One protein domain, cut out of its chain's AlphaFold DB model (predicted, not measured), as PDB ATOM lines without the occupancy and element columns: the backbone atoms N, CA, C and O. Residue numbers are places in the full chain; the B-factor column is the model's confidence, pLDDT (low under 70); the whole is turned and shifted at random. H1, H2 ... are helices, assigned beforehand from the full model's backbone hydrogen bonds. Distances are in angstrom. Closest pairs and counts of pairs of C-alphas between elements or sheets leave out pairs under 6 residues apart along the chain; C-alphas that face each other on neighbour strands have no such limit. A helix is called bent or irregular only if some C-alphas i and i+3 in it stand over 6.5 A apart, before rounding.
ATOM      1  N   ARG A 443     -73.464 -64.101   7.533       61.59
ATOM      2  CA  ARG A 443     -72.737 -63.226   8.477       61.59
ATOM      3  C   ARG A 443     -71.341 -62.836   7.992       61.59
ATOM      4  O   ARG A 443     -70.950 -61.697   8.203       61.59
ATOM      5  N   ILE A 444     -70.580 -63.725   7.354       65.00
ATOM      6  CA  ILE A 444     -69.257 -63.407   6.792       65.00
ATOM      7  C   ILE A 444     -69.411 -62.431   5.622       65.00
ATOM      8  O   ILE A 444     -68.674 -61.450   5.544       65.00
ATOM      9  N   ARG A 445     -70.406 -62.640   4.754       64.44
ATOM     10  CA  ARG A 445     -70.734 -61.740   3.644       64.44
ATOM     11  C   ARG A 445     -71.152 -60.358   4.155       64.44
ATOM     12  O   ARG A 445     -70.573 -59.362   3.724       64.44
ATOM     13  N   ASP A 446     -72.044 -60.291   5.138       61.34
ATOM     14  CA  ASP A 446     -72.487 -59.041   5.767       61.34
ATOM     15  C   ASP A 446     -71.383 -58.370   6.591       61.34
ATOM     16  O   ASP A 446     -71.316 -57.143   6.641       61.34
ATOM     17  N   LEU A 447     -70.458 -59.120   7.197       63.09
ATOM     18  CA  LEU A 447     -69.262 -58.562   7.836       63.09
ATOM     19  C   LEU A 447     -68.286 -57.996   6.799       63.09
ATOM     20  O   LEU A 447     -67.734 -56.923   7.027       63.09
ATOM     21  N   LEU A 448     -68.102 -58.634   5.642       65.94
ATOM     22  CA  LEU A 448     -67.257 -58.120   4.556       65.94
ATOM     23  C   LEU A 448     -67.862 -56.873   3.888       65.94
ATOM     24  O   LEU A 448     -67.149 -55.894   3.654       65.94
ATOM     25  N   PHE A 449     -69.176 -56.839   3.652       70.56
ATOM     26  CA  PHE A 449     -69.844 -55.641   3.135       70.56
ATOM     27  C   PHE A 449     -69.955 -54.532   4.196       70.56
ATOM     28  O   PHE A 449     -69.550 -53.400   3.937       70.56
ATOM     29  N   SER A 450     -70.400 -54.817   5.422       64.31
ATOM     30  CA  SER A 450     -70.496 -53.777   6.461       64.31
ATOM     31  C   SER A 450     -69.130 -53.247   6.906       64.31
ATOM     32  O   SER A 450     -69.025 -52.055   7.195       64.31
ATOM     33  N   SER A 451     -68.066 -54.061   6.909       66.00
ATOM     34  CA  SER A 451     -66.705 -53.567   7.169       66.00
ATOM     35  C   SER A 451     -66.175 -52.697   6.031       66.00
ATOM     36  O   SER A 451     -65.569 -51.671   6.321       66.00
ATOM     37  N   THR A 452     -66.447 -53.016   4.761       61.72
ATOM     38  CA  THR A 452     -66.034 -52.160   3.633       61.72
ATOM     39  C   THR A 452     -66.810 -50.840   3.580       61.72
ATOM     40  O   THR A 452     -66.190 -49.796   3.374       61.72
ATOM     41  N   TYR A 453     -68.116 -50.824   3.877       66.69
ATOM     42  CA  TYR A 453     -68.868 -49.568   4.026       66.69
ATOM     43  C   TYR A 453     -68.440 -48.754   5.261       66.69
ATOM     44  O   TYR A 453     -68.312 -47.533   5.164       66.69
ATOM     45  N   LYS A 454     -68.134 -49.394   6.401       67.94
ATOM     46  CA  LYS A 454     -67.580 -48.702   7.582       67.94
ATOM     47  C   LYS A 454     -66.173 -48.157   7.324       67.94
ATOM     48  O   LYS A 454     -65.905 -47.016   7.682       67.94
ATOM     49  N   LEU A 455     -65.300 -48.911   6.651       60.69
ATOM     50  CA  LEU A 455     -63.975 -48.444   6.222       60.69
ATOM     51  C   LEU A 455     -64.080 -47.259   5.262       60.69
ATOM     52  O   LEU A 455     -63.346 -46.291   5.435       60.69
ATOM     53  N   LYS A 456     -65.023 -47.290   4.310       81.00
ATOM     54  CA  LYS A 456     -65.313 -46.142   3.445       81.00
ATOM     55  C   LYS A 456     -65.708 -44.914   4.278       81.00
ATOM     56  O   LYS A 456     -65.082 -43.870   4.132       81.00
ATOM     57  N   HIS A 457     -66.674 -45.046   5.187       74.38
ATOM     58  CA  HIS A 457     -67.151 -43.921   5.998       74.38
ATOM     59  C   HIS A 457     -66.069 -43.379   6.956       74.38
ATOM     60  O   HIS A 457     -65.987 -42.170   7.181       74.38
ATOM     61  N   VAL A 458     -65.203 -44.244   7.499       76.50
ATOM     62  CA  VAL A 458     -64.036 -43.836   8.301       76.50
ATOM     63  C   VAL A 458     -62.997 -43.126   7.431       76.50
ATOM     64  O   VAL A 458     -62.486 -42.093   7.849       76.50
ATOM     65  N   ALA A 459     -62.722 -43.612   6.218       68.75
ATOM     66  CA  ALA A 459     -61.806 -42.962   5.282       68.75
ATOM     67  C   ALA A 459     -62.331 -41.590   4.822       68.75
ATOM     68  O   ALA A 459     -61.573 -40.626   4.808       68.75
ATOM     69  N   GLU A 460     -63.625 -41.459   4.523       77.00
ATOM     70  CA  GLU A 460     -64.263 -40.174   4.200       77.00
ATOM     71  C   GLU A 460     -64.212 -39.211   5.401       77.00
ATOM     72  O   GLU A 460     -63.822 -38.052   5.250       77.00
ATOM     73  N   GLN A 461     -64.485 -39.687   6.622       80.25
ATOM     74  CA  GLN A 461     -64.363 -38.867   7.833       80.25
ATOM     75  C   GLN A 461     -62.903 -38.461   8.130       80.25
ATOM     76  O   GLN A 461     -62.659 -37.338   8.576       80.25
ATOM     77  N   GLN A 462     -61.925 -39.330   7.858       78.94
ATOM     78  CA  GLN A 462     -60.498 -39.007   7.950       78.94
ATOM     79  C   GLN A 462     -60.070 -38.003   6.872       78.94
ATOM     80  O   GLN A 462     -59.359 -37.058   7.197       78.94
ATOM     81  N   MET A 463     -60.554 -38.133   5.633       73.12
ATOM     82  CA  MET A 463     -60.313 -37.174   4.545       73.12
ATOM     83  C   MET A 463     -60.866 -35.785   4.885       73.12
ATOM     84  O   MET A 463     -60.153 -34.793   4.742       73.12
ATOM     85  N   HIS A 464     -62.092 -35.694   5.412       83.75
ATOM     86  CA  HIS A 464     -62.663 -34.417   5.857       83.75
ATOM     87  C   HIS A 464     -61.896 -33.807   7.042       83.75
ATOM     88  O   HIS A 464     -61.640 -32.603   7.044       83.75
ATOM     89  N   ARG A 465     -61.463 -34.619   8.019       83.62
ATOM     90  CA  ARG A 465     -60.610 -34.151   9.129       83.62
ATOM     91  C   ARG A 465     -59.230 -33.695   8.647       83.62
ATOM     92  O   ARG A 465     -58.753 -32.663   9.106       83.62
ATOM     93  N   ALA A 466     -58.618 -34.405   7.701       73.94
ATOM     94  CA  ALA A 466     -57.342 -34.029   7.099       73.94
ATOM     95  C   ALA A 466     -57.454 -32.730   6.283       73.94
ATOM     96  O   ALA A 466     -56.587 -31.871   6.400       73.94
ATOM     97  N   ALA A 467     -58.539 -32.540   5.526       77.62
ATOM     98  CA  ALA A 467     -58.806 -31.298   4.803       77.62
ATOM     99  C   ALA A 467     -59.011 -30.103   5.754       77.62
ATOM    100  O   ALA A 467     -58.442 -29.036   5.530       77.62
ATOM    101  N   ALA A 468     -59.760 -30.287   6.848       78.56
ATOM    102  CA  ALA A 468     -59.941 -29.257   7.874       78.56
ATOM    103  C   ALA A 468     -58.625 -28.922   8.603       78.56
ATOM    104  O   ALA A 468     -58.303 -27.749   8.788       78.56
ATOM    105  N   ALA A 469     -57.828 -29.934   8.961       78.75
ATOM    106  CA  ALA A 469     -56.511 -29.746   9.570       78.75
ATOM    107  C   ALA A 469     -55.524 -29.053   8.614       78.75
ATOM    108  O   ALA A 469     -54.784 -28.170   9.038       78.75
ATOM    109  N   ALA A 470     -55.549 -29.391   7.321       74.00
ATOM    110  CA  ALA A 470     -54.748 -28.722   6.300       74.00
ATOM    111  C   ALA A 470     -55.151 -27.248   6.131       74.00
ATOM    112  O   ALA A 470     -54.273 -26.397   6.047       74.00
ATOM    113  N   ALA A 471     -56.450 -26.925   6.147       78.81
ATOM    114  CA  ALA A 471     -56.934 -25.543   6.095       78.81
ATOM    115  C   ALA A 471     -56.538 -24.724   7.342       78.81
ATOM    116  O   ALA A 471     -56.148 -23.563   7.230       78.81
ATOM    117  N   ALA A 472     -56.579 -25.332   8.534       78.38
ATOM    118  CA  ALA A 472     -56.086 -24.699   9.757       78.38
ATOM    119  C   ALA A 472     -54.559 -24.480   9.715       78.38
ATOM    120  O   ALA A 472     -54.070 -23.412  10.090       78.38
ATOM    121  N   ALA A 473     -53.805 -25.458   9.204       77.00
ATOM    122  CA  ALA A 473     -52.360 -25.355   9.037       77.00
ATOM    123  C   ALA A 473     -51.963 -24.279   8.012       77.00
ATOM    124  O   ALA A 473     -51.057 -23.497   8.291       77.00
ATOM    125  N   THR A 474     -52.657 -24.170   6.870       77.50
ATOM    126  CA  THR A 474     -52.363 -23.121   5.879       77.50
ATOM    127  C   THR A 474     -52.663 -21.724   6.417       77.50
ATOM    128  O   THR A 474     -51.861 -20.817   6.185       77.50
ATOM    129  N   ALA A 475     -53.728 -21.546   7.208       77.88
ATOM    130  CA  ALA A 475     -54.005 -20.289   7.907       77.88
ATOM    131  C   ALA A 475     -52.889 -19.911   8.904       77.88
ATOM    132  O   ALA A 475     -52.411 -18.774   8.898       77.88
ATOM    133  N   ALA A 476     -52.405 -20.869   9.706       73.31
ATOM    134  CA  ALA A 476     -51.304 -20.651  10.647       73.31
ATOM    135  C   ALA A 476     -49.967 -20.336   9.942       73.31
ATOM    136  O   ALA A 476     -49.226 -19.441  10.370       73.31
ATOM    137  N   THR A 477     -49.667 -21.005   8.821       73.81
ATOM    138  CA  THR A 477     -48.475 -20.692   8.016       73.81
ATOM    139  C   THR A 477     -48.594 -19.358   7.281       73.81
ATOM    140  O   THR A 477     -47.593 -18.666   7.140       73.81
ATOM    141  N   ALA A 478     -49.793 -18.938   6.864       70.12
ATOM    142  CA  ALA A 478     -49.993 -17.631   6.238       70.12
ATOM    143  C   ALA A 478     -49.724 -16.481   7.225       70.12
ATOM    144  O   ALA A 478     -49.031 -15.525   6.879       70.12
ATOM    145  N   ALA A 479     -50.200 -16.599   8.471       73.81
ATOM    146  CA  ALA A 479     -49.959 -15.604   9.518       73.81
ATOM    147  C   ALA A 479     -48.465 -15.465   9.872       73.81
ATOM    148  O   ALA A 479     -47.944 -14.355   9.986       73.81
ATOM    149  N   THR A 480     -47.753 -16.588   9.996       72.50
ATOM    150  CA  THR A 480     -46.312 -16.596  10.311       72.50
ATOM    151  C   THR A 480     -45.441 -16.184   9.118       72.50
ATOM    152  O   THR A 480     -44.480 -15.435   9.300       72.50
ATOM    153  N   ALA A 481     -45.803 -16.567   7.888       63.50
ATOM    154  CA  ALA A 481     -45.125 -16.110   6.673       63.50
ATOM    155  C   ALA A 481     -45.284 -14.597   6.443       63.50
ATOM    156  O   ALA A 481     -44.320 -13.947   6.045       63.50
ATOM    157  N   ALA A 482     -46.455 -14.017   6.739       65.06
ATOM    158  CA  ALA A 482     -46.669 -12.571   6.646       65.06
ATOM    159  C   ALA A 482     -45.756 -11.786   7.609       65.06
ATOM    160  O   ALA A 482     -45.147 -10.792   7.209       65.06
ATOM    161  N   SER A 493     -33.121 -10.152  -1.880       78.44
ATOM    162  CA  SER A 493     -33.728 -10.800  -3.061       78.44
ATOM    163  C   SER A 493     -33.118 -10.376  -4.406       78.44
ATOM    164  O   SER A 493     -32.938 -11.209  -5.296       78.44
ATOM    165  N   CYS A 494     -32.737  -9.105  -4.557       84.00
ATOM    166  CA  CYS A 494     -32.088  -8.593  -5.769       84.00
ATOM    167  C   CYS A 494     -30.709  -9.227  -6.018       84.00
ATOM    168  O   CYS A 494     -30.319  -9.432  -7.169       84.00
ATOM    169  N   ARG A 495     -29.967  -9.554  -4.951       90.19
ATOM    170  CA  ARG A 495     -28.644 -10.181  -5.050       90.19
ATOM    171  C   ARG A 495     -28.759 -11.647  -5.457       90.19
ATOM    172  O   ARG A 495     -28.016 -12.092  -6.329       90.19
ATOM    173  N   ASP A 496     -29.719 -12.359  -4.880       89.25
ATOM    174  CA  ASP A 496     -29.945 -13.777  -5.165       89.25
ATOM    175  C   ASP A 496     -30.502 -13.974  -6.584       89.25
ATOM    176  O   ASP A 496     -30.037 -14.848  -7.316       89.25
ATOM    177  N   MET A 497     -31.385 -13.075  -7.043       89.12
ATOM    178  CA  MET A 497     -31.816 -12.981  -8.446       89.12
ATOM    179  C   MET A 497     -30.638 -12.795  -9.414       89.12
ATOM    180  O   MET A 497     -30.557 -13.497 -10.422       89.12
ATOM    181  N   ALA A 498     -29.701 -11.887  -9.118       91.62
ATOM    182  CA  ALA A 498     -28.534 -11.648  -9.970       91.62
ATOM    183  C   ALA A 498     -27.560 -12.846  -9.995       91.62
ATOM    184  O   ALA A 498     -26.967 -13.148 -11.035       91.62
ATOM    185  N   LEU A 499     -27.412 -13.557  -8.871       92.88
ATOM    186  CA  LEU A 499     -26.626 -14.794  -8.796       92.88
ATOM    187  C   LEU A 499     -27.289 -15.939  -9.576       92.88
ATOM    188  O   LEU A 499     -26.600 -16.627 -10.329       92.88
ATOM    189  N   LEU A 500     -28.612 -16.100  -9.468       91.38
ATOM    190  CA  LEU A 500     -29.380 -17.082 -10.237       91.38
ATOM    191  C   LEU A 500     -29.290 -16.804 -11.743       91.38
ATOM    192  O   LEU A 500     -28.979 -17.710 -12.511       91.38
ATOM    193  N   GLN A 501     -29.475 -15.552 -12.177       93.31
ATOM    194  CA  GLN A 501     -29.319 -15.164 -13.585       93.31
ATOM    195  C   GLN A 501     -27.920 -15.496 -14.120       93.31
ATOM    196  O   GLN A 501     -27.800 -16.046 -15.216       93.31
ATOM    197  N   ARG A 502     -26.862 -15.240 -13.333       94.25
ATOM    198  CA  ARG A 502     -25.492 -15.624 -13.699       94.25
ATOM    199  C   ARG A 502     -25.327 -17.147 -13.781       94.25
ATOM    200  O   ARG A 502     -24.755 -17.616 -14.759       94.25
ATOM    201  N   LYS A 503     -25.859 -17.920 -12.822       93.81
ATOM    202  CA  LYS A 503     -25.811 -19.397 -12.851       93.81
ATOM    203  C   LYS A 503     -26.524 -19.954 -14.088       93.81
ATOM    204  O   LYS A 503     -25.968 -20.796 -14.780       93.81
ATOM    205  N   VAL A 504     -27.717 -19.452 -14.413       93.75
ATOM    206  CA  VAL A 504     -28.468 -19.837 -15.622       93.75
ATOM    207  C   VAL A 504     -27.688 -19.489 -16.893       93.75
ATOM    208  O   VAL A 504     -27.626 -20.306 -17.807       93.75
ATOM    209  N   GLN A 505     -27.052 -18.313 -16.959       93.44
ATOM    210  CA  GLN A 505     -26.240 -17.922 -18.115       93.44
ATOM    211  C   GLN A 505     -25.016 -18.834 -18.302       93.44
ATOM    212  O   GLN A 505     -24.720 -19.218 -19.434       93.44
ATOM    213  N   THR A 506     -24.331 -19.212 -17.217       94.06
ATOM    214  CA  THR A 506     -23.212 -20.167 -17.259       94.06
ATOM    215  C   THR A 506     -23.677 -21.565 -17.667       94.06
ATOM    216  O   THR A 506     -23.110 -22.123 -18.602       94.06
ATOM    217  N   ASP A 507     -24.740 -22.104 -17.065       93.75
ATOM    218  CA  ASP A 507     -25.283 -23.422 -17.424       93.75
ATOM    219  C   ASP A 507     -25.718 -23.480 -18.902       93.75
ATOM    220  O   ASP A 507     -25.408 -24.446 -19.597       93.75
ATOM    221  N   VAL A 508     -26.373 -22.432 -19.421       93.62
ATOM    222  CA  VAL A 508     -26.720 -22.327 -20.852       93.62
ATOM    223  C   VAL A 508     -25.461 -22.297 -21.731       93.62
ATOM    224  O   VAL A 508     -25.441 -22.937 -22.780       93.62
ATOM    225  N   GLN A 509     -24.391 -21.608 -21.315       92.12
ATOM    226  CA  GLN A 509     -23.113 -21.619 -22.040       92.12
ATOM    227  C   GLN A 509     -22.411 -22.987 -22.000       92.12
ATOM    228  O   GLN A 509     -21.834 -23.379 -23.013       92.12
ATOM    229  N   GLU A 510     -22.484 -23.736 -20.893       92.06
ATOM    230  CA  GLU A 510     -21.959 -25.109 -20.817       92.06
ATOM    231  C   GLU A 510     -22.703 -26.049 -21.776       92.06
ATOM    232  O   GLU A 510     -22.071 -26.755 -22.562       92.06
ATOM    233  N   GLU A 511     -24.040 -26.029 -21.764       92.31
ATOM    234  CA  GLU A 511     -24.880 -26.870 -22.631       92.31
ATOM    235  C   GLU A 511     -24.685 -26.537 -24.123       92.31
ATOM    236  O   GLU A 511     -24.542 -27.436 -24.958       92.31
ATOM    237  N   LEU A 512     -24.572 -25.249 -24.475       90.50
ATOM    238  CA  LEU A 512     -24.160 -24.828 -25.821       90.50
ATOM    239  C   LEU A 512     -22.717 -25.247 -26.149       90.50
ATOM    240  O   LEU A 512     -22.410 -25.521 -27.308       90.50
ATOM    241  N   GLY A 513     -21.841 -25.336 -25.146       87.12
ATOM    242  CA  GLY A 513     -20.481 -25.858 -25.267       87.12
ATOM    243  C   GLY A 513     -20.444 -27.314 -25.735       87.12
ATOM    244  O   GLY A 513     -19.670 -27.632 -26.636       87.12
ATOM    245  N   PHE A 514     -21.332 -28.172 -25.219       83.00
ATOM    246  CA  PHE A 514     -21.493 -29.547 -25.716       83.00
ATOM    247  C   PHE A 514     -21.980 -29.585 -27.176       83.00
ATOM    248  O   PHE A 514     -21.504 -30.399 -27.966       83.00
ATOM    249  N   ILE A 515     -22.875 -28.670 -27.570       80.25
ATOM    250  CA  ILE A 515     -23.360 -28.551 -28.959       80.25
ATOM    251  C   ILE A 515     -22.261 -28.019 -29.901       80.25
ATOM    252  O   ILE A 515     -22.256 -28.337 -31.089       80.25
ATOM    253  N   ARG A 516     -21.280 -27.263 -29.389       73.31
ATOM    254  CA  ARG A 516     -20.197 -26.634 -30.172       73.31
ATOM    255  C   ARG A 516     -19.236 -27.625 -30.849       73.31
ATOM    256  O   ARG A 516     -18.460 -27.206 -31.704       73.31
ATOM    257  N   GLY A 517     -19.296 -28.912 -30.500       76.31
ATOM    258  CA  GLY A 517     -18.602 -29.997 -31.210       76.31
ATOM    259  C   GLY A 517     -19.294 -30.470 -32.498       76.31
ATOM    260  O   GLY A 517     -18.723 -31.278 -33.229       76.31
ATOM    261  N   ALA A 518     -20.510 -29.999 -32.792       60.31
ATOM    262  CA  ALA A 518     -21.218 -30.322 -34.028       60.31
ATOM    263  C   ALA A 518     -20.537 -29.697 -35.269       60.31
ATOM    264  O   ALA A 518     -19.927 -28.626 -35.167       60.31
ATOM    265  N   PRO A 519     -20.653 -30.315 -36.463       55.09
ATOM    266  CA  PRO A 519     -20.181 -29.704 -37.706       55.09
ATOM    267  C   PRO A 519     -20.840 -28.333 -37.942       55.09
ATOM    268  O   PRO A 519     -21.981 -28.122 -37.538       55.09
ATOM    269  N   LYS A 520     -20.083 -27.427 -38.590       74.69
ATOM    270  CA  LYS A 520     -20.343 -25.982 -38.810       74.69
ATOM    271  C   LYS A 520     -21.816 -25.555 -38.639       74.69
ATOM    272  O   LYS A 520     -22.657 -26.099 -39.355       74.69
ATOM    273  N   PRO A 521     -22.120 -24.534 -37.806       74.38
ATOM    274  CA  PRO A 521     -23.486 -24.173 -37.426       74.38
ATOM    275  C   PRO A 521     -24.352 -23.859 -38.649       74.38
ATOM    276  O   PRO A 521     -24.294 -22.775 -39.226       74.38
ATOM    277  N   CYS A 522     -25.168 -24.833 -39.040       78.00
ATOM    278  CA  CYS A 522     -26.148 -24.683 -40.098       78.00
ATOM    279  C   CYS A 522     -27.297 -23.781 -39.629       78.00
ATOM    280  O   CYS A 522     -27.685 -23.804 -38.456       78.00
ATOM    281  N   CYS A 523     -27.862 -23.004 -40.552       89.75
ATOM    282  CA  CYS A 523     -29.033 -22.182 -40.270       89.75
ATOM    283  C   CYS A 523     -30.203 -23.052 -39.790       89.75
ATOM    284  O   CYS A 523     -30.488 -24.105 -40.367       89.75
ATOM    285  N   CYS A 524     -30.897 -22.612 -38.744       86.12
ATOM    286  CA  CYS A 524     -32.055 -23.315 -38.214       86.12
ATOM    287  C   CYS A 524     -33.166 -23.365 -39.269       86.12
ATOM    288  O   CYS A 524     -33.673 -22.325 -39.690       86.12
ATOM    289  N   GLN A 525     -33.581 -24.572 -39.660       83.44
ATOM    290  CA  GLN A 525     -34.561 -24.792 -40.734       83.44
ATOM    291  C   GLN A 525     -35.914 -24.090 -40.493       83.44
ATOM    292  O   GLN A 525     -36.646 -23.834 -41.443       83.44
ATOM    293  N   SER A 526     -36.236 -23.751 -39.239       87.56
ATOM    294  CA  SER A 526     -37.493 -23.097 -38.852       87.56
ATOM    295  C   SER A 526     -37.480 -21.562 -38.936       87.56
ATOM    296  O   SER A 526     -38.554 -20.965 -38.994       87.56
ATOM    297  N   CYS A 527     -36.310 -20.910 -38.893       90.88
ATOM    298  CA  CYS A 527     -36.208 -19.438 -38.847       90.88
ATOM    299  C   CYS A 527     -35.065 -18.817 -39.672       90.88
ATOM    300  O   CYS A 527     -35.022 -17.598 -39.799       90.88
ATOM    301  N   GLY A 528     -34.149 -19.607 -40.235       89.62
ATOM    302  CA  GLY A 528     -33.011 -19.122 -41.029       89.62
ATOM    303  C   GLY A 528     -31.834 -18.560 -40.219       89.62
ATOM    304  O   GLY A 528     -30.750 -18.395 -40.773       89.62
ATOM    305  N   GLU A 529     -32.006 -18.320 -38.916       92.56
ATOM    306  CA  GLU A 529     -30.942 -17.870 -38.005       92.56
ATOM    307  C   GLU A 529     -29.801 -18.897 -37.916       92.56
ATOM    308  O   GLU A 529     -30.049 -20.104 -37.832       92.56
ATOM    309  N   GLY A 530     -28.548 -18.432 -37.877       91.69
ATOM    310  CA  GLY A 530     -27.395 -19.287 -37.580       91.69
ATOM    311  C   GLY A 530     -27.520 -19.920 -36.188       91.69
ATOM    312  O   GLY A 530     -27.905 -19.249 -35.234       91.69
ATOM    313  N   GLY A 531     -27.231 -21.218 -36.065       88.12
ATOM    314  CA  GLY A 531     -27.386 -21.933 -34.794       88.12
ATOM    315  C   GLY A 531     -26.413 -21.450 -33.699       88.12
ATOM    316  O   GLY A 531     -25.234 -21.256 -34.002       88.12
ATOM    317  N   PRO A 532     -26.850 -21.321 -32.426       89.56
ATOM    318  CA  PRO A 532     -28.190 -21.601 -31.902       89.56
ATOM    319  C   PRO A 532     -29.179 -20.448 -32.152       89.56
ATOM    320  O   PRO A 532     -28.915 -19.303 -31.800       89.56
ATOM    321  N   CYS A 533     -30.358 -20.764 -32.693       93.69
ATOM    322  CA  CYS A 533     -31.418 -19.775 -32.894       93.69
ATOM    323  C   CYS A 533     -32.112 -19.378 -31.579       93.69
ATOM    324  O   CYS A 533     -32.097 -20.126 -30.595       93.69
ATOM    325  N   CYS A 534     -32.811 -18.242 -31.587       89.50
ATOM    326  CA  CYS A 534     -33.474 -17.664 -30.411       89.50
ATOM    327  C   CYS A 534     -34.462 -18.639 -29.742       89.50
ATOM    328  O   CYS A 534     -34.554 -18.705 -28.517       89.50
ATOM    329  N   ALA A 535     -35.170 -19.444 -30.541       89.44
ATOM    330  CA  ALA A 535     -36.113 -20.447 -30.043       89.44
ATOM    331  C   ALA A 535     -35.420 -21.622 -29.325       89.44
ATOM    332  O   ALA A 535     -35.909 -22.085 -28.295       89.44
ATOM    333  N   LEU A 536     -34.267 -22.082 -29.830       90.38
ATOM    334  CA  LEU A 536     -33.466 -23.115 -29.168       90.38
ATOM    335  C   LEU A 536     -32.872 -22.579 -27.859       90.38
ATOM    336  O   LEU A 536     -32.911 -23.269 -26.844       90.38
ATOM    337  N   LEU A 537     -32.388 -21.332 -27.875       93.19
ATOM    338  CA  LEU A 537     -31.854 -20.654 -26.697       93.19
ATOM    339  C   LEU A 537     -32.919 -20.511 -25.593       93.19
ATOM    340  O   LEU A 537     -32.643 -20.820 -24.436       93.19
ATOM    341  N   GLY A 538     -34.149 -20.133 -25.957       93.56
ATOM    342  CA  GLY A 538     -35.279 -20.035 -25.028       93.56
ATOM    343  C   GLY A 538     -35.696 -21.379 -24.420       93.56
ATOM    344  O   GLY A 538     -35.894 -21.461 -23.209       93.56
ATOM    345  N   MET A 539     -35.770 -22.453 -25.219       92.00
ATOM    346  CA  MET A 539     -36.041 -23.800 -24.685       92.00
ATOM    347  C   MET A 539     -34.921 -24.288 -23.758       92.00
ATOM    348  O   MET A 539     -35.200 -24.893 -22.723       92.00
ATOM    349  N   LEU A 540     -33.660 -24.001 -24.094       93.06
ATOM    350  CA  LEU A 540     -32.514 -24.369 -23.266       93.06
ATOM    351  C   LEU A 540     -32.511 -23.606 -21.932       93.06
ATOM    352  O   LEU A 540     -32.320 -24.213 -20.882       93.06
ATOM    353  N   GLN A 541     -32.814 -22.305 -21.953       94.75
ATOM    354  CA  GLN A 541     -32.991 -21.497 -20.744       94.75
ATOM    355  C   GLN A 541     -34.138 -22.024 -19.864       94.75
ATOM    356  O   GLN A 541     -33.985 -22.099 -18.646       94.75
ATOM    357  N   GLN A 542     -35.267 -22.430 -20.458       93.50
ATOM    358  CA  GLN A 542     -36.382 -23.042 -19.724       93.50
ATOM    359  C   GLN A 542     -35.996 -24.387 -19.092       93.50
ATOM    360  O   GLN A 542     -36.343 -24.629 -17.937       93.50
ATOM    361  N   ALA A 543     -35.249 -25.238 -19.804       92.75
ATOM    362  CA  ALA A 543     -34.760 -26.509 -19.270       92.75
ATOM    363  C   ALA A 543     -33.795 -26.303 -18.089       92.75
ATOM    364  O   ALA A 543     -33.976 -26.923 -17.043       92.75
ATOM    365  N   VAL A 544     -32.832 -25.382 -18.221       94.06
ATOM    366  CA  VAL A 544     -31.879 -25.020 -17.157       94.06
ATOM    367  C   VAL A 544     -32.593 -24.426 -15.935       94.06
ATOM    368  O   VAL A 544     -32.306 -24.825 -14.809       94.06
ATOM    369  N   LEU A 545     -33.566 -23.528 -16.125       93.50
ATOM    370  CA  LEU A 545     -34.366 -22.979 -15.022       93.50
ATOM    371  C   LEU A 545     -35.160 -24.067 -14.290       93.50
ATOM    372  O   LEU A 545     -35.148 -24.117 -13.063       93.50
ATOM    373  N   LEU A 546     -35.826 -24.960 -15.027       93.50
ATOM    374  CA  LEU A 546     -36.602 -26.056 -14.441       93.50
ATOM    375  C   LEU A 546     -35.696 -27.040 -13.681       93.50
ATOM    376  O   LEU A 546     -36.066 -27.531 -12.614       93.50
ATOM    377  N   GLN A 547     -34.480 -27.273 -14.177       92.12
ATOM    378  CA  GLN A 547     -33.471 -28.060 -13.477       92.12
ATOM    379  C   GLN A 547     -33.019 -27.400 -12.175       92.12
ATOM    380  O   GLN A 547     -33.139 -28.023 -11.125       92.12
ATOM    381  N   GLN A 548     -32.554 -26.150 -12.219       91.69
ATOM    382  CA  GLN A 548     -32.011 -25.461 -11.042       91.69
ATOM    383  C   GLN A 548     -33.067 -25.192  -9.959       91.69
ATOM    384  O   GLN A 548     -32.743 -25.200  -8.773       91.69
ATOM    385  N   LEU A 549     -34.327 -24.959 -10.345       93.00
ATOM    386  CA  LEU A 549     -35.397 -24.599  -9.408       93.00
ATOM    387  C   LEU A 549     -36.191 -25.800  -8.874       93.00
ATOM    388  O   LEU A 549     -36.730 -25.700  -7.774       93.00
ATOM    389  N   LEU A 550     -36.280 -26.916  -9.613       91.69
ATOM    390  CA  LEU A 550     -37.071 -28.087  -9.200       91.69
ATOM    391  C   LEU A 550     -36.244 -29.370  -9.063       91.69
ATOM    392  O   LEU A 550     -36.350 -30.038  -8.040       91.69
ATOM    393  N   LEU A 551     -35.417 -29.733 -10.051       90.19
ATOM    394  CA  LEU A 551     -34.678 -31.007 -10.017       90.19
ATOM    395  C   LEU A 551     -33.473 -30.980  -9.074       90.19
ATOM    396  O   LEU A 551     -33.283 -31.917  -8.308       90.19
ATOM    397  N   GLU A 552     -32.652 -29.933  -9.127       90.06
ATOM    398  CA  GLU A 552     -31.434 -29.812  -8.322       90.06
ATOM    399  C   GLU A 552     -31.749 -29.820  -6.809       90.06
ATOM    400  O   GLU A 552     -31.127 -30.617  -6.097       90.06
ATOM    401  N   PRO A 553     -32.765 -29.086  -6.296       89.31
ATOM    402  CA  PRO A 553     -33.158 -29.173  -4.888       89.31
ATOM    403  C   PRO A 553     -33.799 -30.521  -4.534       89.31
ATOM    404  O   PRO A 553     -33.475 -31.093  -3.495       89.31
ATOM    405  N   LEU A 554     -34.669 -31.063  -5.398       90.38
ATOM    406  CA  LEU A 554     -35.362 -32.334  -5.154       90.38
ATOM    407  C   LEU A 554     -34.377 -33.507  -5.088       90.38
ATOM    408  O   LEU A 554     -34.436 -34.304  -4.155       90.38
ATOM    409  N   ILE A 555     -33.439 -33.606  -6.032       87.69
ATOM    410  CA  ILE A 555     -32.465 -34.703  -6.044       87.69
ATOM    411  C   ILE A 555     -31.445 -34.530  -4.911       87.69
ATOM    412  O   ILE A 555     -31.086 -35.523  -4.287       87.69
ATOM    413  N   THR A 556     -31.044 -33.302  -4.564       87.50
ATOM    414  CA  THR A 556     -30.188 -33.056  -3.384       87.50
ATOM    415  C   THR A 556     -30.904 -33.418  -2.076       87.50
ATOM    416  O   THR A 556     -30.292 -33.975  -1.168       87.50
ATOM    417  N   SER A 557     -32.221 -33.195  -1.989       87.75
ATOM    418  CA  SER A 557     -33.042 -33.634  -0.855       87.75
ATOM    419  C   SER A 557     -33.160 -35.165  -0.771       87.75
ATOM    420  O   SER A 557     -33.067 -35.714   0.325       87.75
ATOM    421  N   LEU A 558     -33.287 -35.868  -1.906       87.00
ATOM    422  CA  LEU A 558     -33.356 -37.339  -1.953       87.00
ATOM    423  C   LEU A 558     -31.998 -38.039  -1.755       87.00
ATOM    424  O   LEU A 558     -31.947 -39.120  -1.172       87.00
ATOM    425  N   MET A 559     -30.902 -37.462  -2.254       82.38
ATOM    426  CA  MET A 559     -29.547 -38.026  -2.136       82.38
ATOM    427  C   MET A 559     -28.865 -37.688  -0.803       82.38
ATOM    428  O   MET A 559     -27.876 -38.335  -0.440       82.38
ATOM    429  N   GLY A 560     -29.385 -36.682  -0.095       81.81
ATOM    430  CA  GLY A 560     -28.707 -36.006   1.004       81.81
ATOM    431  C   GLY A 560     -27.603 -35.056   0.511       81.81
ATOM    432  O   GLY A 560     -27.183 -35.125  -0.649       81.81
ATOM    433  N   PRO A 561     -27.098 -34.166   1.387       82.38
ATOM    434  CA  PRO A 561     -25.965 -33.312   1.051       82.38
ATOM    435  C   PRO A 561     -24.737 -34.168   0.681       82.38
ATOM    436  O   PRO A 561     -24.499 -35.203   1.315       82.38
ATOM    437  N   LEU A 640     -33.892 -34.310 -18.693       76.88
ATOM    438  CA  LEU A 640     -32.571 -33.830 -18.281       76.88
ATOM    439  C   LEU A 640     -31.753 -33.421 -19.513       76.88
ATOM    440  O   LEU A 640     -31.794 -34.106 -20.537       76.88
ATOM    441  N   THR A 641     -30.995 -32.329 -19.423       81.62
ATOM    442  CA  THR A 641     -30.020 -31.943 -20.457       81.62
ATOM    443  C   THR A 641     -28.690 -32.685 -20.257       81.62
ATOM    444  O   THR A 641     -28.405 -33.141 -19.143       81.62
ATOM    445  N   PRO A 642     -27.859 -32.837 -21.308       74.31
ATOM    446  CA  PRO A 642     -26.603 -33.585 -21.220       74.31
ATOM    447  C   PRO A 642     -25.619 -33.024 -20.185       74.31
ATOM    448  O   PRO A 642     -25.026 -33.794 -19.428       74.31
ATOM    449  N   GLY A 643     -25.471 -31.698 -20.107       81.31
ATOM    450  CA  GLY A 643     -24.623 -31.038 -19.118       81.31
ATOM    451  C   GLY A 643     -25.135 -31.234 -17.693       81.31
ATOM    452  O   GLY A 643     -24.347 -31.598 -16.826       81.31
ATOM    453  N   PHE A 644     -26.443 -31.108 -17.444       83.38
ATOM    454  CA  PHE A 644     -27.036 -31.426 -16.138       83.38
ATOM    455  C   PHE A 644     -26.793 -32.886 -15.732       83.38
ATOM    456  O   PHE A 644     -26.339 -33.138 -14.618       83.38
ATOM    457  N   ALA A 645     -27.014 -33.849 -16.634       82.00
ATOM    458  CA  ALA A 645     -26.723 -35.258 -16.365       82.00
ATOM    459  C   ALA A 645     -25.235 -35.477 -16.017       82.00
ATOM    460  O   ALA A 645     -24.924 -36.156 -15.036       82.00
ATOM    461  N   ALA A 646     -24.317 -34.830 -16.743       81.31
ATOM    462  CA  ALA A 646     -22.886 -34.867 -16.450       81.31
ATOM    463  C   ALA A 646     -22.514 -34.161 -15.127       81.31
ATOM    464  O   ALA A 646     -21.656 -34.658 -14.395       81.31
ATOM    465  N   ARG A 647     -23.155 -33.034 -14.775       83.88
ATOM    466  CA  ARG A 647     -22.975 -32.351 -13.478       83.88
ATOM    467  C   ARG A 647     -23.453 -33.242 -12.327       83.88
ATOM    468  O   ARG A 647     -22.716 -33.415 -11.360       83.88
ATOM    469  N   MET A 648     -24.610 -33.890 -12.460       82.31
ATOM    470  CA  MET A 648     -25.116 -34.854 -11.475       82.31
ATOM    471  C   MET A 648     -24.180 -36.060 -11.316       82.31
ATOM    472  O   MET A 648     -23.822 -36.400 -10.189       82.31
ATOM    473  N   GLN A 649     -23.702 -36.646 -12.419       84.94
ATOM    474  CA  GLN A 649     -22.748 -37.759 -12.379       84.94
ATOM    475  C   GLN A 649     -21.411 -37.365 -11.728       84.94
ATOM    476  O   GLN A 649     -20.828 -38.166 -11.002       84.94
ATOM    477  N   ARG A 650     -20.940 -36.123 -11.911       84.62
ATOM    478  CA  ARG A 650     -19.749 -35.596 -11.215       84.62
ATOM    479  C   ARG A 650     -19.976 -35.365  -9.717       84.62
ATOM    480  O   ARG A 650     -19.057 -35.597  -8.942       84.62
ATOM    481  N   MET A 651     -21.160 -34.900  -9.312       82.44
ATOM    482  CA  MET A 651     -21.466 -34.597  -7.904       82.44
ATOM    483  C   MET A 651     -21.759 -35.844  -7.060       82.44
ATOM    484  O   MET A 651     -21.386 -35.883  -5.890       82.44
ATOM    485  N   TYR A 652     -22.418 -36.853  -7.638       83.75
ATOM    486  CA  TYR A 652     -22.901 -38.029  -6.901       83.75
ATOM    487  C   TYR A 652     -22.194 -39.345  -7.287       83.75
ATOM    488  O   TYR A 652     -22.288 -40.325  -6.544       83.75
ATOM    489  N   GLY A 653     -21.432 -39.370  -8.387       88.56
ATOM    490  CA  GLY A 653     -20.591 -40.504  -8.790       88.56
ATOM    491  C   GLY A 653     -21.377 -41.803  -8.977       88.56
ATOM    492  O   GLY A 653     -22.481 -41.808  -9.523       88.56
ATOM    493  N   ASP A 654     -20.833 -42.903  -8.455       67.88
ATOM    494  CA  ASP A 654     -21.420 -44.251  -8.536       67.88
ATOM    495  C   ASP A 654     -22.786 -44.391  -7.829       67.88
ATOM    496  O   ASP A 654     -23.428 -45.436  -7.913       67.88
ATOM    497  N   ARG A 655     -23.261 -43.350  -7.121       66.94
ATOM    498  CA  ARG A 655     -24.617 -43.303  -6.544       66.94
ATOM    499  C   ARG A 655     -25.698 -42.902  -7.553       66.94
ATOM    500  O   ARG A 655     -26.881 -43.001  -7.227       66.94
ATOM    501  N   CYS A 656     -25.335 -42.447  -8.753       54.72
ATOM    502  CA  CYS A 656     -26.308 -42.127  -9.792       54.72
ATOM    503  C   CYS A 656     -27.010 -43.391 -10.309       54.72
ATOM    504  O   CYS A 656     -26.431 -44.186 -11.047       54.72
ATOM    505  N   LEU A 657     -28.296 -43.533  -9.972       46.50
ATOM    506  CA  LEU A 657     -29.189 -44.507 -10.603       46.50
ATOM    507  C   LEU A 657     -29.188 -44.322 -12.131       46.50
ATOM    508  O   LEU A 657     -29.217 -43.197 -12.632       46.50
ATOM    509  N   SER A 658     -29.208 -45.424 -12.882       38.19
ATOM    510  CA  SER A 658     -29.299 -45.391 -14.345       38.19
ATOM    511  C   SER A 658     -30.715 -45.000 -14.790       38.19
ATOM    512  O   SER A 658     -31.578 -45.858 -14.991       38.19
ATOM    513  N   PHE A 659     -30.972 -43.698 -14.923       38.66
ATOM    514  CA  PHE A 659     -32.273 -43.161 -15.330       38.66
ATOM    515  C   PHE A 659     -32.589 -43.467 -16.804       38.66
ATOM    516  O   PHE A 659     -32.233 -42.709 -17.705       38.66
ATOM    517  N   VAL A 660     -33.312 -44.563 -17.044       32.59
ATOM    518  CA  VAL A 660     -33.946 -44.872 -18.336       32.59
ATOM    519  C   VAL A 660     -35.440 -44.574 -18.224       32.59
ATOM    520  O   VAL A 660     -36.159 -45.263 -17.503       32.59
ATOM    521  N   ALA A 661     -35.912 -43.550 -18.935       28.22
ATOM    522  CA  ALA A 661     -37.308 -43.115 -18.922       28.22
ATOM    523  C   ALA A 661     -37.911 -43.128 -20.337       28.22
ATOM    524  O   ALA A 661     -37.306 -42.621 -21.280       28.22
ATOM    525  N   PHE A 662     -39.122 -43.675 -20.469       33.09
ATOM    526  CA  PHE A 662     -39.910 -43.671 -21.705       33.09
ATOM    527  C   PHE A 662     -41.204 -42.878 -21.494       33.09
ATOM    528  O   PHE A 662     -42.010 -43.221 -20.630       33.09
ATOM    529  N   CYS A 663     -41.418 -41.835 -22.297       30.64
ATOM    530  CA  CYS A 663     -42.575 -40.948 -22.172       30.64
ATOM    531  C   CYS A 663     -43.745 -41.396 -23.067       30.64
ATOM    532  O   CYS A 663     -43.574 -41.586 -24.271       30.64
TER     533      CYS A 663
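AT A GLANCE: This is residues 443 to 482, 493 to 561 and 640 to 663 of the 937 residues of an uncharacterized protein of Eimeria brunetti (UniProt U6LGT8). A long lone helix, H1, stands free of a small body in which H2 crosses H3a and H4 meets H2. H2's residues 493 to 499 stick out. The 133 printed residues, all helix by class, hold H1 to H4 in chain order and no named strand. The whole is extended, radius of gyration of the C-alphas 25.0 A, spans 79 by 44 by 38 A.

IN THESE COORDINATES: H1, residues 443 to 482, 57.0 A, begins at C-alpha 443 (-72.737, -63.226, 8.477). H2, residues 493 to 515, is 33.1 A. H3, residues 534 to 559, one helix by its hydrogen bonds, is bent, C-alphas 549 and 552 being 6.6 A apart: arms H3a, 534 to 549, 22.2 A, and H3b, 552 to 559, 10.5 A. H4, residues 642 to 655, 17.7 A, ends at C-alpha 655 (-24.617, -43.303, -6.544); it is irregular, C-alphas 651 and 654 being 9.7 A apart.

HOW THE PARTS SIT: H1 touches no helix. H2, by residues 504 to 508 alone, touches H3a, closest C-alphas Val 508 and Gln 541, 6.3 A, opposite ways at a steep tilt of 58 degrees. Every O i to N i+4 pair is within hydrogen-bond range in H1, H2, H3a and H3b, and 8 of 10 in H4.

THE WHOLE: Cuts separate C-alphas 482 and 493, 16.3 A, and 561 and 640, 20.4 A. H2 to H3 is a long link. Residues under pLDDT 70 include 654 to 663.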